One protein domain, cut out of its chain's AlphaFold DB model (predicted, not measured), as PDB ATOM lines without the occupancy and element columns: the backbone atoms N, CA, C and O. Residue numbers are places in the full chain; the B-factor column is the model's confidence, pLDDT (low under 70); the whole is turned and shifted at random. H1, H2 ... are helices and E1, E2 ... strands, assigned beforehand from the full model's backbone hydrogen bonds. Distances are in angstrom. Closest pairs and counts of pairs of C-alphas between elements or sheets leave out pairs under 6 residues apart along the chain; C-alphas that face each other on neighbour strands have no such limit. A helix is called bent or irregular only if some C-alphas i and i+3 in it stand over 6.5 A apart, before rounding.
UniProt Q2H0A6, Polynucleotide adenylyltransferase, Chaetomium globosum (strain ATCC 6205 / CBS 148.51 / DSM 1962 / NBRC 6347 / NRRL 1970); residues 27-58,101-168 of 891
ATOM      1  N   ALA A  27     -25.576  13.474 -24.804       75.50
ATOM      2  CA  ALA A  27     -26.875  13.750 -24.197       75.50
ATOM      3  C   ALA A  27     -26.828  15.037 -23.369       75.50
ATOM      4  O   ALA A  27     -25.838  15.313 -22.694       75.50
ATOM      5  N   LEU A  28     -27.914  15.809 -23.402       76.25
ATOM      6  CA  LEU A  28     -28.132  16.934 -22.498       76.25
ATOM      7  C   LEU A  28     -29.196  16.529 -21.479       76.25
ATOM      8  O   LEU A  28     -30.297  16.144 -21.873       76.25
ATOM      9  N   ALA A  29     -28.867  16.594 -20.192       79.75
ATOM     10  CA  ALA A  29     -29.726  16.079 -19.133       79.75
ATOM     11  C   ALA A  29     -29.845  17.047 -17.953       79.75
ATOM     12  O   ALA A  29     -28.895  17.744 -17.595       79.75
ATOM     13  N   LEU A  30     -31.013  17.033 -17.310       81.00
ATOM     14  CA  LEU A  30     -31.157  17.510 -15.940       81.00
ATOM     15  C   LEU A  30     -30.778  16.361 -15.008       81.00
ATOM     16  O   LEU A  30     -31.390  15.290 -15.063       81.00
ATOM     17  N   LEU A  31     -29.762  16.590 -14.180       81.50
ATOM     18  CA  LEU A  31     -29.326  15.638 -13.166       81.50
ATOM     19  C   LEU A  31     -29.792  16.128 -11.793       81.50
ATOM     20  O   LEU A  31     -29.619  17.313 -11.486       81.50
ATOM     21  N   PRO A  32     -30.346  15.249 -10.943       81.44
ATOM     22  CA  PRO A  32     -30.487  15.550  -9.531       81.44
ATOM     23  C   PRO A  32     -29.111  15.882  -8.930       81.44
ATOM     24  O   PRO A  32     -28.102  15.310  -9.360       81.44
ATOM     25  N   PRO A  33     -29.037  16.773  -7.931       80.69
ATOM     26  CA  PRO A  33     -27.837  16.977  -7.133       80.69
ATOM     27  C   PRO A  33     -27.250  15.654  -6.626       80.69
ATOM     28  O   PRO A  33     -27.986  14.773  -6.183       80.69
ATOM     29  N   HIS A  34     -25.920  15.536  -6.630       75.62
ATOM     30  CA  HIS A  34     -25.209  14.328  -6.188       75.62
ATOM     31  C   HIS A  34     -25.655  13.792  -4.806       75.62
ATOM     32  O   HIS A  34     -25.779  12.576  -4.663       75.62
ATOM     33  N   PRO A  35     -25.986  14.627  -3.793       77.00
ATOM     34  CA  PRO A  35     -26.507  14.136  -2.511       77.00
ATOM     35  C   PRO A  35     -27.807  13.316  -2.596       77.00
ATOM     36  O   PRO A  35     -28.096  12.554  -1.676       77.00
ATOM     37  N   LEU A  36     -28.579  13.456  -3.680       73.94
ATOM     38  CA  LEU A  36     -29.832  12.731  -3.911       73.94
ATOM     39  C   LEU A  36     -29.631  11.407  -4.664       73.94
ATOM     40  O   LEU A  36     -30.520  10.557  -4.653       73.94
ATOM     41  N   HIS A  37     -28.463  11.196  -5.284       78.12
ATOM     42  CA  HIS A  37     -28.173   9.976  -6.052       78.12
ATOM     43  C   HIS A  37     -28.281   8.704  -5.202       78.12
ATOM     44  O   HIS A  37     -28.972   7.791  -5.637       78.12
ATOM     45  N   PRO A  38     -27.742   8.620  -3.964       72.56
ATOM     46  CA  PRO A  38     -27.793   7.380  -3.182       72.56
ATOM     47  C   PRO A  38     -29.202   6.845  -2.886       72.56
ATOM     48  O   PRO A  38     -29.363   5.623  -2.786       72.56
ATOM     49  N   CYS A  39     -30.181   7.745  -2.726       70.44
ATOM     50  CA  CYS A  39     -31.598   7.425  -2.523       70.44
ATOM     51  C   CYS A  39     -32.205   6.872  -3.822       70.44
ATOM     52  O   CYS A  39     -32.700   5.747  -3.846       70.44
ATOM     53  N   LEU A  40     -32.051   7.609  -4.928       76.94
ATOM     54  CA  LEU A  40     -32.576   7.226  -6.242       76.94
ATOM     55  C   LEU A  40     -31.953   5.921  -6.759       76.94
ATOM     56  O   LEU A  40     -32.636   5.039  -7.278       76.94
ATOM     57  N   ASP A  41     -30.649   5.767  -6.559       77.25
ATOM     58  CA  ASP A  41     -29.884   4.624  -7.033       77.25
ATOM     59  C   ASP A  41     -30.072   3.364  -6.196       77.25
ATOM     60  O   ASP A  41     -29.676   2.285  -6.624       77.25
ATOM     61  N   ARG A  42     -30.701   3.457  -5.018       70.94
ATOM     62  CA  ARG A  42     -31.008   2.277  -4.203       70.94
ATOM     63  C   ARG A  42     -31.907   1.295  -4.956       70.94
ATOM     64  O   ARG A  42     -31.625   0.102  -4.934       70.94
ATOM     65  N   LEU A  43     -32.937   1.795  -5.639       72.62
ATOM     66  CA  LEU A  43     -33.806   0.969  -6.481       72.62
ATOM     67  C   LEU A  43     -33.201   0.735  -7.864       72.62
ATOM     68  O   LEU A  43     -33.219  -0.397  -8.348       72.62
ATOM     69  N   ARG A  44     -32.601   1.763  -8.483       79.38
ATOM     70  CA  ARG A  44     -32.005   1.620  -9.822       79.38
ATOM     71  C   ARG A  44     -30.913   0.556  -9.855       79.38
ATOM     72  O   ARG A  44     -30.852  -0.212 -10.805       79.38
ATOM     73  N   ALA A  45     -30.104   0.434  -8.805       71.88
ATOM     74  CA  ALA A  45     -29.073  -0.598  -8.733       71.88
ATOM     75  C   ALA A  45     -29.623  -2.031  -8.842       71.88
ATOM     76  O   ALA A  45     -28.922  -2.913  -9.337       71.88
ATOM     77  N   LEU A  46     -30.864  -2.256  -8.403       67.00
ATOM     78  CA  LEU A  46     -31.514  -3.565  -8.426       67.00
ATOM     79  C   LEU A  46     -32.377  -3.767  -9.675       67.00
ATOM     80  O   LEU A  46     -32.398  -4.867 -10.226       67.00
ATOM     81  N   TYR A  47     -33.054  -2.712 -10.140       73.00
ATOM     82  CA  TYR A  47     -34.102  -2.824 -11.157       73.00
ATOM     83  C   TYR A  47     -33.843  -2.039 -12.451       73.00
ATOM     84  O   TYR A  47     -34.660  -2.108 -13.362       73.00
ATOM     85  N   ASP A  48     -32.743  -1.297 -12.582       74.00
ATOM     86  CA  ASP A  48     -32.366  -0.588 -13.812       74.00
ATOM     87  C   ASP A  48     -31.055  -1.159 -14.374       74.00
ATOM     88  O   ASP A  48     -29.962  -0.935 -13.849       74.00
ATOM     89  N   ALA A  49     -31.133  -1.874 -15.499       71.81
ATOM     90  CA  ALA A  49     -29.949  -2.431 -16.156       71.81
ATOM     91  C   ALA A  49     -28.970  -1.346 -16.651       71.81
ATOM     92  O   ALA A  49     -27.790  -1.632 -16.885       71.81
ATOM     93  N   ALA A  50     -29.440  -0.104 -16.799       74.00
ATOM     94  CA  ALA A  50     -28.639   1.047 -17.180       74.00
ATOM     95  C   ALA A  50     -28.024   1.799 -15.984       74.00
ATOM     96  O   ALA A  50     -27.243   2.720 -16.225       74.00
ATOM     97  N   TYR A  51     -28.288   1.395 -14.733       71.56
ATOM     98  CA  TYR A  51     -27.750   2.023 -13.517       71.56
ATOM     99  C   TYR A  51     -26.239   2.341 -13.570       71.56
ATOM    100  O   TYR A  51     -25.881   3.504 -13.377       71.56
ATOM    101  N   PRO A  52     -25.335   1.392 -13.907       71.81
ATOM    102  CA  PRO A  52     -23.901   1.693 -13.950       71.81
ATOM    103  C   PRO A  52     -23.494   2.490 -15.200       71.81
ATOM    104  O   PRO A  52     -22.389   3.023 -15.268       71.81
ATOM    105  N   LYS A  53     -24.368   2.565 -16.212       77.75
ATOM    106  CA  LYS A  53     -24.103   3.229 -17.496       77.75
ATOM    107  C   LYS A  53     -24.536   4.698 -17.490       77.75
ATOM    108  O   LYS A  53     -23.995   5.474 -18.279       77.75
ATOM    109  N   TRP A  54     -25.498   5.063 -16.636       78.44
ATOM    110  CA  TRP A  54     -26.081   6.403 -16.549       78.44
ATOM    111  C   TRP A  54     -26.338   6.850 -15.096       78.44
ATOM    112  O   TRP A  54     -26.966   6.105 -14.333       78.44
ATOM    113  N   PRO A  55     -25.979   8.098 -14.724       75.38
ATOM    114  CA  PRO A  55     -26.426   8.684 -13.455       75.38
ATOM    115  C   PRO A  55     -27.959   8.821 -13.430       75.38
ATOM    116  O   PRO A  55     -28.582   8.717 -14.488       75.38
ATOM    117  N   PRO A  56     -28.606   9.071 -12.279       76.94
ATOM    118  CA  PRO A  56     -30.021   9.437 -12.260       76.94
ATOM    119  C   PRO A  56     -30.259  10.643 -13.172       76.94
ATOM    120  O   PRO A  56     -29.607  11.674 -13.022       76.94
ATOM    121  N   HIS A  57     -31.147  10.512 -14.154       72.12
ATOM    122  CA  HIS A  57     -31.386  11.548 -15.158       72.12
ATOM    123  C   HIS A  57     -32.803  11.460 -15.727       72.12
ATOM    124  O   HIS A  57     -33.397  10.383 -15.790       72.12
ATOM    125  N   LEU A  58     -33.342  12.603 -16.159       64.81
ATOM    126  CA  LEU A  58     -34.702  12.674 -16.686       64.81
ATOM    127  C   LEU A  58     -34.769  12.387 -18.213       64.81
ATOM    128  O   LEU A  58     -34.223  13.168 -18.985       64.81
ATOM    129  N   MET A 101     -36.401   4.888 -12.869       73.94
ATOM    130  CA  MET A 101     -36.199   4.306 -11.532       73.94
ATOM    131  C   MET A 101     -36.022   2.785 -11.569       73.94
ATOM    132  O   MET A 101     -35.344   2.220 -10.714       73.94
ATOM    133  N   ALA A 102     -36.633   2.133 -12.560       73.31
ATOM    134  CA  ALA A 102     -36.610   0.694 -12.756       73.31
ATOM    135  C   ALA A 102     -37.103   0.327 -14.167       73.31
ATOM    136  O   ALA A 102     -37.726   1.149 -14.845       73.31
ATOM    137  N   GLN A 103     -36.838  -0.904 -14.599       74.25
ATOM    138  CA  GLN A 103     -37.234  -1.463 -15.889       74.25
ATOM    139  C   GLN A 103     -37.918  -2.820 -15.693       74.25
ATOM    140  O   GLN A 103     -37.577  -3.585 -14.795       74.25
ATOM    141  N   SER A 104     -38.876  -3.126 -16.562       73.75
ATOM    142  CA  SER A 104     -39.579  -4.409 -16.616       73.75
ATOM    143  C   SER A 104     -39.969  -4.693 -18.063       73.75
ATOM    144  O   SER A 104     -40.328  -3.763 -18.785       73.75
ATOM    145  N   GLU A 105     -39.935  -5.954 -18.478       66.56
ATOM    146  CA  GLU A 105     -40.200  -6.324 -19.874       66.56
ATOM    147  C   GLU A 105     -41.690  -6.334 -20.236       66.56
ATOM    148  O   GLU A 105     -42.047  -5.993 -21.361       66.56
ATOM    149  N   ASP A 106     -42.549  -6.701 -19.283       75.62
ATOM    150  CA  ASP A 106     -43.990  -6.855 -19.474       75.62
ATOM    151  C   ASP A 106     -44.753  -5.967 -18.487       75.62
ATOM    152  O   ASP A 106     -44.609  -6.115 -17.275       75.62
ATOM    153  N   VAL A 107     -45.558  -5.037 -19.003       77.00
ATOM    154  CA  VAL A 107     -46.345  -4.090 -18.195       77.00
ATOM    155  C   VAL A 107     -47.560  -4.737 -17.527       77.00
ATOM    156  O   VAL A 107     -48.076  -4.214 -16.539       77.00
ATOM    157  N   ASP A 108     -48.013  -5.882 -18.032       79.12
ATOM    158  CA  ASP A 108     -49.204  -6.561 -17.527       79.12
ATOM    159  C   ASP A 108     -48.873  -7.611 -16.457       79.12
ATOM    160  O   ASP A 108     -49.765  -8.048 -15.723       79.12
ATOM    161  N   CYS A 109     -47.593  -7.973 -16.309       78.56
ATOM    162  CA  CYS A 109     -47.146  -8.950 -15.322       78.56
ATOM    163  C   CYS A 109     -47.214  -8.427 -13.872       78.56
ATOM    164  O   CYS A 109     -47.110  -7.227 -13.593       78.56
ATOM    165  N   ALA A 110     -47.327  -9.352 -12.911       78.06
ATOM    166  CA  ALA A 110     -47.370  -9.021 -11.486       78.06
ATOM    167  C   ALA A 110     -46.113  -8.263 -11.020       78.06
ATOM    168  O   ALA A 110     -46.238  -7.265 -10.313       78.06
ATOM    169  N   ALA A 111     -44.914  -8.659 -11.472       75.19
ATOM    170  CA  ALA A 111     -43.670  -7.968 -11.111       75.19
ATOM    171  C   ALA A 111     -43.661  -6.491 -11.501       75.19
ATOM    172  O   ALA A 111     -43.196  -5.667 -10.718       75.19
ATOM    173  N   HIS A 112     -44.189  -6.142 -12.679       81.44
ATOM    174  CA  HIS A 112     -44.293  -4.744 -13.084       81.44
ATOM    175  C   HIS A 112     -45.186  -3.964 -12.125       81.44
ATOM    176  O   HIS A 112     -44.810  -2.890 -11.668       81.44
ATOM    177  N   ARG A 113     -46.343  -4.521 -11.764       82.44
ATOM    178  CA  ARG A 113     -47.286  -3.856 -10.858       82.44
ATOM    179  C   ARG A 113     -46.720  -3.703  -9.444       82.44
ATOM    180  O   ARG A 113     -46.845  -2.625  -8.870       82.44
ATOM    181  N   PHE A 114     -46.015  -4.711  -8.929       81.81
ATOM    182  CA  PHE A 114     -45.277  -4.607  -7.665       81.81
ATOM    183  C   PHE A 114     -44.191  -3.537  -7.707       81.81
ATOM    184  O   PHE A 114     -44.055  -2.753  -6.770       81.81
ATOM    185  N   LEU A 115     -43.437  -3.473  -8.804       80.25
ATOM    186  CA  LEU A 115     -42.398  -2.472  -9.003       80.25
ATOM    187  C   LEU A 115     -42.985  -1.054  -9.077       80.25
ATOM    188  O   LEU A 115     -42.453  -0.142  -8.449       80.25
ATOM    189  N   VAL A 116     -44.104  -0.875  -9.783       82.94
ATOM    190  CA  VAL A 116     -44.849   0.393  -9.832       82.94
ATOM    191  C   VAL A 116     -45.356   0.780  -8.443       82.94
ATOM    192  O   VAL A 116     -45.164   1.923  -8.033       82.94
ATOM    193  N   GLY A 117     -45.935  -0.165  -7.695       82.62
ATOM    194  CA  GLY A 117     -46.356   0.049  -6.310       82.62
ATOM    195  C   GLY A 117     -45.195   0.500  -5.421       82.62
ATOM    196  O   GLY A 117     -45.306   1.512  -4.739       82.62
ATOM    197  N   LYS A 118     -44.044  -0.177  -5.513       84.75
ATOM    198  CA  LYS A 118     -42.822   0.165  -4.771       84.75
ATOM    199  C   LYS A 118     -42.296   1.561  -5.118       84.75
ATOM    200  O   LYS A 118     -41.913   2.302  -4.221       84.75
ATOM    201  N   ILE A 119     -42.292   1.945  -6.397       82.19
ATOM    202  CA  ILE A 119     -41.907   3.303  -6.823       82.19
ATOM    203  C   ILE A 119     -42.867   4.347  -6.237       82.19
ATOM    204  O   ILE A 119     -42.423   5.427  -5.857       82.19
ATOM    205  N   GLY A 120     -44.157   4.023  -6.127       81.31
ATOM    206  CA  GLY A 120     -45.162   4.895  -5.517       81.31
ATOM    207  C   GLY A 120     -44.950   5.172  -4.023       81.31
ATOM    208  O   GLY A 120     -45.456   6.176  -3.536       81.31
ATOM    209  N   LEU A 121     -44.187   4.328  -3.320       82.31
ATOM    210  CA  LEU A 121     -43.835   4.505  -1.904       82.31
ATOM    211  C   LEU A 121     -42.596   5.390  -1.696       82.31
ATOM    212  O   LEU A 121     -42.216   5.666  -0.564       82.31
ATOM    213  N   LEU A 122     -41.910   5.809  -2.764       79.06
ATOM    214  CA  LEU A 122     -40.735   6.662  -2.620       79.06
ATOM    215  C   LEU A 122     -41.122   8.034  -2.051       79.06
ATOM    216  O   LEU A 122     -42.016   8.684  -2.601       79.06
ATOM    217  N   PRO A 123     -40.399   8.531  -1.030       75.94
ATOM    218  CA  PRO A 123     -40.570   9.895  -0.563       75.94
ATOM    219  C   PRO A 123     -40.374  10.902  -1.707       75.94
ATOM    220  O   PRO A 123     -39.502  10.704  -2.563       75.94
ATOM    221  N   PRO A 124     -41.147  12.000  -1.731       76.44
ATOM    222  CA  PRO A 124     -40.976  13.032  -2.738       76.44
ATOM    223  C   PRO A 124     -39.586  13.666  -2.618       76.44
ATOM    224  O   PRO A 124     -39.125  14.008  -1.528       76.44
ATOM    225  N   VAL A 125     -38.920  13.846  -3.759       75.75
ATOM    226  CA  VAL A 125     -37.619  14.515  -3.845       75.75
ATOM    227  C   VAL A 125     -37.777  15.804  -4.634       75.75
ATOM    228  O   VAL A 125     -38.151  15.783  -5.807       75.75
ATOM    229  N   GLU A 126     -37.435  16.925  -4.004       79.50
ATOM    230  CA  GLU A 126     -37.485  18.250  -4.616       79.50
ATOM    231  C   GLU A 126     -36.083  18.855  -4.712       79.50
ATOM    232  O   GLU A 126     -35.280  18.783  -3.780       79.50
ATOM    233  N   TRP A 127     -35.776  19.474  -5.852       82.88
ATOM    234  CA  TRP A 127     -34.553  20.249  -6.025       82.88
ATOM    235  C   TRP A 127     -34.763  21.392  -7.012       82.88
ATOM    236  O   TRP A 127     -35.620  21.344  -7.896       82.88
ATOM    237  N   GLN A 128     -33.929  22.422  -6.894       83.44
ATOM    238  CA  GLN A 128     -33.878  23.495  -7.875       83.44
ATOM    239  C   GLN A 128     -32.923  23.113  -9.011       83.44
ATOM    240  O   GLN A 128     -31.725  22.927  -8.795       83.44
ATOM    241  N   ALA A 129     -33.440  23.021 -10.238       80.62
ATOM    242  CA  ALA A 129     -32.611  22.849 -11.427       80.62
ATOM    243  C   ALA A 129     -31.769  24.116 -11.667       80.62
ATOM    244  O   ALA A 129     -32.294  25.149 -12.081       80.62
ATOM    245  N   ALA A 130     -30.466  24.039 -11.387       83.62
ATOM    246  CA  ALA A 130     -29.528  25.153 -11.547       83.62
ATOM    247  C   ALA A 130     -28.660  25.045 -12.813       83.62
ATOM    248  O   ALA A 130     -28.162  26.054 -13.311       83.62
ATOM    249  N   GLU A 131     -28.486  23.836 -13.345       85.69
ATOM    250  CA  GLU A 131     -27.551  23.538 -14.429       85.69
ATOM    251  C   GLU A 131     -28.069  22.411 -15.337       85.69
ATOM    252  O   GLU A 131     -28.808  21.528 -14.899       85.69
ATOM    253  N   LEU A 132     -27.660  22.432 -16.606       83.94
ATOM    254  CA  LEU A 132     -27.793  21.320 -17.547       83.94
ATOM    255  C   LEU A 132     -26.457  20.584 -17.645       83.94
ATOM    256  O   LEU A 132     -25.413  21.205 -17.842       83.94
ATOM    257  N   ALA A 133     -26.486  19.260 -17.553       84.25
ATOM    258  CA  ALA A 133     -25.311  18.423 -17.735       84.25
ATOM    259  C   ALA A 133     -25.149  18.033 -19.206       84.25
ATOM    260  O   ALA A 133     -26.083  17.524 -19.828       84.25
ATOM    261  N   VAL A 134     -23.942  18.221 -19.738       82.88
ATOM    262  CA  VAL A 134     -23.528  17.695 -21.040       82.88
ATOM    263  C   VAL A 134     -22.820  16.370 -20.797       82.88
ATOM    264  O   VAL A 134     -21.749  16.325 -20.185       82.88
ATOM    265  N   LEU A 135     -23.429  15.287 -21.264       81.75
ATOM    266  CA  LEU A 135     -22.926  13.929 -21.128       81.75
ATOM    267  C   LEU A 135     -22.379  13.443 -22.464       81.75
ATOM    268  O   LEU A 135     -23.028  13.619 -23.492       81.75
ATOM    269  N   VAL A 136     -21.226  12.781 -22.438       80.12
ATOM    270  CA  VAL A 136     -20.619  12.160 -23.620       80.12
ATOM    271  C   VAL A 136     -20.415  10.674 -23.363       80.12
ATOM    272  O   VAL A 136     -20.009  10.266 -22.274       80.12
ATOM    273  N   ARG A 137     -20.724   9.859 -24.367       80.31
ATOM    274  CA  ARG A 137     -20.568   8.412 -24.342       80.31
ATOM    275  C   ARG A 137     -19.101   8.054 -24.522       80.31
ATOM    276  O   ARG A 137     -18.519   8.294 -25.575       80.31
ATOM    277  N   GLU A 138     -18.534   7.404 -23.521       81.81
ATOM    278  CA  GLU A 138     -17.263   6.705 -23.646       81.81
ATOM    279  C   GLU A 138     -17.547   5.243 -24.007       81.81
ATOM    280  O   GLU A 138     -18.397   4.596 -23.388       81.81
ATOM    281  N   ARG A 139     -16.871   4.727 -25.037       77.88
ATOM    282  CA  ARG A 139     -16.932   3.311 -25.413       77.88
ATOM    283  C   ARG A 139     -15.672   2.620 -24.922       77.88
ATOM    284  O   ARG A 139     -14.576   3.137 -25.132       77.88
ATOM    285  N   ASP A 140     -15.823   1.448 -24.323       65.88
ATOM    286  CA  ASP A 140     -14.682   0.563 -24.135       65.88
ATOM    287  C   ASP A 140     -14.413  -0.218 -25.436       65.88
ATOM    288  O   ASP A 140     -15.296  -0.416 -26.275       65.88
ATOM    289  N   GLY A 141     -13.170  -0.659 -25.636       56.38
ATOM    290  CA  GLY A 141     -12.777  -1.430 -26.823       56.38
ATOM    291  C   GLY A 141     -13.411  -2.828 -26.922       56.38
ATOM    292  O   GLY A 141     -13.063  -3.573 -27.833       56.38
ATOM    293  N   ARG A 142     -14.303  -3.204 -25.994       52.31
ATOM    294  CA  ARG A 142     -14.969  -4.513 -25.899       52.31
ATOM    295  C   ARG A 142     -16.485  -4.429 -26.129       52.31
ATOM    296  O   ARG A 142     -17.176  -5.423 -25.952       52.31
ATOM    297  N   GLY A 143     -16.997  -3.276 -26.569       59.38
ATOM    298  CA  GLY A 143     -18.406  -3.084 -26.937       59.38
ATOM    299  C   GLY A 143     -19.296  -2.519 -25.824       59.38
ATOM    300  O   GLY A 143     -20.470  -2.235 -26.074       59.38
ATOM    301  N   GLY A 144     -18.763  -2.289 -24.623       67.50
ATOM    302  CA  GLY A 144     -19.448  -1.575 -23.549       67.50
ATOM    303  C   GLY A 144     -19.442  -0.059 -23.764       67.50
ATOM    304  O   GLY A 144     -18.598   0.504 -24.465       67.50
ATOM    305  N   SER A 145     -20.421   0.636 -23.178       78.44
ATOM    306  CA  SER A 145     -20.448   2.103 -23.189       78.44
ATOM    307  C   SER A 145     -21.048   2.693 -21.916       78.44
ATOM    308  O   SER A 145     -22.017   2.155 -21.373       78.44
ATOM    309  N   VAL A 146     -20.473   3.809 -21.468       80.12
ATOM    310  CA  VAL A 146     -20.844   4.538 -20.246       80.12
ATOM    311  C   VAL A 146     -20.940   6.030 -20.561       80.12
ATOM    312  O   VAL A 146     -20.128   6.565 -21.315       80.12
ATOM    313  N   MET A 147     -21.937   6.716 -20.001       81.62
ATOM    314  CA  MET A 147     -22.053   8.170 -20.125       81.62
ATOM    315  C   MET A 147     -21.212   8.867 -19.057       81.62
ATOM    316  O   MET A 147     -21.367   8.603 -17.865       81.62
ATOM    317  N   ARG A 148     -20.353   9.798 -19.475       82.31
ATOM    318  CA  ARG A 148     -19.518  10.604 -18.578       82.31
ATOM    319  C   ARG A 148     -19.872  12.077 -18.647       82.31
ATOM    320  O   ARG A 148     -20.279  12.576 -19.697       82.31
ATOM    321  N   LEU A 149     -19.683  12.777 -17.531       81.00
ATOM    322  CA  LEU A 149     -19.865  14.222 -17.484       81.00
ATOM    323  C   LEU A 149     -18.745  14.901 -18.273       81.00
ATOM    324  O   LEU A 149     -17.566  14.748 -17.950       81.00
ATOM    325  N   TRP A 150     -19.120  15.656 -19.298       83.06
ATOM    326  CA  TRP A 150     -18.192  16.421 -20.128       83.06
ATOM    327  C   TRP A 150     -18.174  17.904 -19.752       83.06
ATOM    328  O   TRP A 150     -17.125  18.549 -19.762       83.06
ATOM    329  N   GLY A 151     -19.329  18.450 -19.377       81.31
ATOM    330  CA  GLY A 151     -19.459  19.849 -18.995       81.31
ATOM    331  C   GLY A 151     -20.818  20.164 -18.388       81.31
ATOM    332  O   GLY A 151     -21.707  19.310 -18.340       81.31
ATOM    333  N   ARG A 152     -20.966  21.398 -17.918       86.88
ATOM    334  CA  ARG A 152     -22.171  21.926 -17.272       86.88
ATOM    335  C   ARG A 152     -22.553  23.251 -17.919       86.88
ATOM    336  O   ARG A 152     -21.682  24.018 -18.323       86.88
ATOM    337  N   ILE A 153     -23.846  23.520 -18.023       84.25
ATOM    338  CA  ILE A 153     -24.383  24.790 -18.516       84.25
ATOM    339  C   ILE A 153     -25.236  25.384 -17.404       84.25
ATOM    340  O   ILE A 153     -26.276  24.828 -17.061       84.25
ATOM    341  N   SER A 154     -24.806  26.509 -16.844       84.06
ATOM    342  CA  SER A 154     -25.570  27.235 -15.832       84.06
ATOM    343  C   SER A 154     -26.868  27.769 -16.437       84.06
ATOM    344  O   SER A 154     -26.850  28.508 -17.422       84.06
ATOM    345  N   LEU A 155     -28.009  27.433 -15.831       81.88
ATOM    346  CA  LEU A 155     -29.317  27.952 -16.241       81.88
ATOM    347  C   LEU A 155     -29.524  29.413 -15.816       81.88
ATOM    348  O   LEU A 155     -30.411  30.080 -16.340       81.88
ATOM    349  N   LYS A 156     -28.717  29.918 -14.872       82.62
ATOM    350  CA  LYS A 156     -28.823  31.289 -14.356       82.62
ATOM    351  C   LYS A 156     -28.226  32.321 -15.310       82.62
ATOM    352  O   LYS A 156     -28.809  33.383 -15.498       82.62
ATOM    353  N   ASP A 157     -27.041  32.042 -15.844       83.81
ATOM    354  CA  ASP A 157     -26.255  32.994 -16.643       83.81
ATOM    355  C   ASP A 157     -25.790  32.431 -17.995       83.81
ATOM    356  O   ASP A 157     -25.079  33.114 -18.730       83.81
ATOM    357  N   GLY A 158     -26.189  31.203 -18.343       75.44
ATOM    358  CA  GLY A 158     -25.871  30.570 -19.624       75.44
ATOM    359  C   GLY A 158     -24.400  30.181 -19.785       75.44
ATOM    360  O   GLY A 158     -23.997  29.772 -20.875       75.44
ATOM    361  N   LYS A 159     -23.577  30.310 -18.735       80.75
ATOM    362  CA  LYS A 159     -22.153  29.976 -18.810       80.75
ATOM    363  C   LYS A 159     -21.954  28.477 -18.976       80.75
ATOM    364  O   LYS A 159     -22.554  27.676 -18.260       80.75
ATOM    365  N   VAL A 160     -21.062  28.129 -19.898       82.12
ATOM    366  CA  VAL A 160     -20.642  26.753 -20.156       82.12
ATOM    367  C   VAL A 160     -19.323  26.503 -19.439       82.12
ATOM    368  O   VAL A 160     -18.312  27.135 -19.737       82.12
ATOM    369  N   GLU A 161     -19.336  25.559 -18.510       83.69
ATOM    370  CA  GLU A 161     -18.146  25.043 -17.851       83.69
ATOM    371  C   GLU A 161     -17.751  23.716 -18.500       83.69
ATOM    372  O   GLU A 161     -18.536  22.765 -18.550       83.69
ATOM    373  N   ARG A 162     -16.518  23.638 -19.004       80.19
ATOM    374  CA  ARG A 162     -15.955  22.409 -19.569       80.19
ATOM    375  C   ARG A 162     -15.056  21.742 -18.537       80.19
ATOM    376  O   ARG A 162     -14.108  22.360 -18.061       80.19
ATOM    377  N   LEU A 163     -15.307  20.468 -18.248       75.75
ATOM    378  CA  LEU A 163     -14.461  19.705 -17.336       75.75
ATOM    379  C   LEU A 163     -13.189  19.241 -18.061       75.75
ATOM    380  O   LEU A 163     -13.243  18.743 -19.187       75.75
ATOM    381  N   GLY A 164     -12.030  19.401 -17.415       58.06
ATOM    382  CA  GLY A 164     -10.721  19.048 -17.985       58.06
ATOM    383  C   GLY A 164     -10.471  17.538 -18.130       58.06
ATOM    384  O   GLY A 164      -9.593  17.132 -18.885       58.06
ATOM    385  N   ARG A 165     -11.252  16.698 -17.438       62.53
ATOM    386  CA  ARG A 165     -11.223  15.230 -17.524       62.53
ATOM    387  C   ARG A 165     -12.654  14.703 -17.451       62.53
ATOM    388  O   ARG A 165     -13.445  15.222 -16.668       62.53
ATOM    389  N   LEU A 166     -12.974  13.668 -18.236       64.75
ATOM    390  CA  LEU A 166     -14.264  12.980 -18.146       64.75
ATOM    391  C   LEU A 166     -14.397  12.335 -16.759       64.75
ATOM    392  O   LEU A 166     -13.776  11.306 -16.476       64.75
ATOM    393  N   ALA A 167     -15.179  12.959 -15.885       58.09
ATOM    394  CA  ALA A 167     -15.374  12.478 -14.527       58.09
ATOM    395  C   ALA A 167     -16.403  11.331 -14.526       58.09
ATOM    396  O   ALA A 167     -17.481  11.484 -15.116       58.09
ATOM    397  N   PRO A 168     -16.097  10.177 -13.906       61.69
ATOM    398  CA  PRO A 168     -17.116   9.175 -13.635       61.69
ATOM    399  C   PRO A 168     -18.063   9.688 -12.536       61.69
ATOM    400  O   PRO A 168     -17.646  10.420 -11.639       61.69
TER     401      PRO A 168
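AT A GLANCE: This is residues 27 to 58 and 101 to 168 of the 891 residues of the protein "Polynucleotide adenylyltransferase" of Chaetomium globosum (strain ATCC 6205 / CBS 148.51 / DSM 1962 / NBRC 6347 / NRRL 1970) (UniProt Q2H0A6). A strongly twisted sheet makes one end of a loose, flat shape and H2 the other, with H1 between; residues 121 to 130 lead from H2 back to the sheet. The 100 residues include named elements E1 H1 H2 E2 E3 E4, class mixed; the antiparallel sheet's order is E1 E2 E3 E4. The radius of gyration of the C-alphas is 15.8 A, the spans 46 by 38 by 20 A.

HOW THE PARTS SIT: E1, residues 27 to 29, neighbours E2, residues 131 to 139; N 27 and O 135 are 2.9 A apart. H1, residues 34 to 47, only just irregular with C-alphas 35 and 38 6.9 A apart, has 6 of 10 O i to N i+4 pairs within hydrogen-bond range; H2, residues 110 to 120, has every one. They are only just apart, closest 8.4 A, and not on the sheet. E2, E3, residues 145 to 154, and E4, residues 160 to 167, form a meander, successive antiparallel hairpins; N 134 and O 151, and N 152 and O 161, are 2.9 A apart.

IN THESE COORDINATES: C-alpha 27 is at (-26.875, 13.750, -24.197), C-alpha 167 at (-15.374, 12.478, -14.527). E3 measures 26.7 A, H1 19.9 A. E4 bends by 83 degrees at residue 164.

THE WHOLE: Residues 59 to 100 are cut out, a 9.9 A gap between C-alphas 58 and 101. Of the links printed whole, none is long. Thirteen residues are under pLDDT 70, among them 140 to 144.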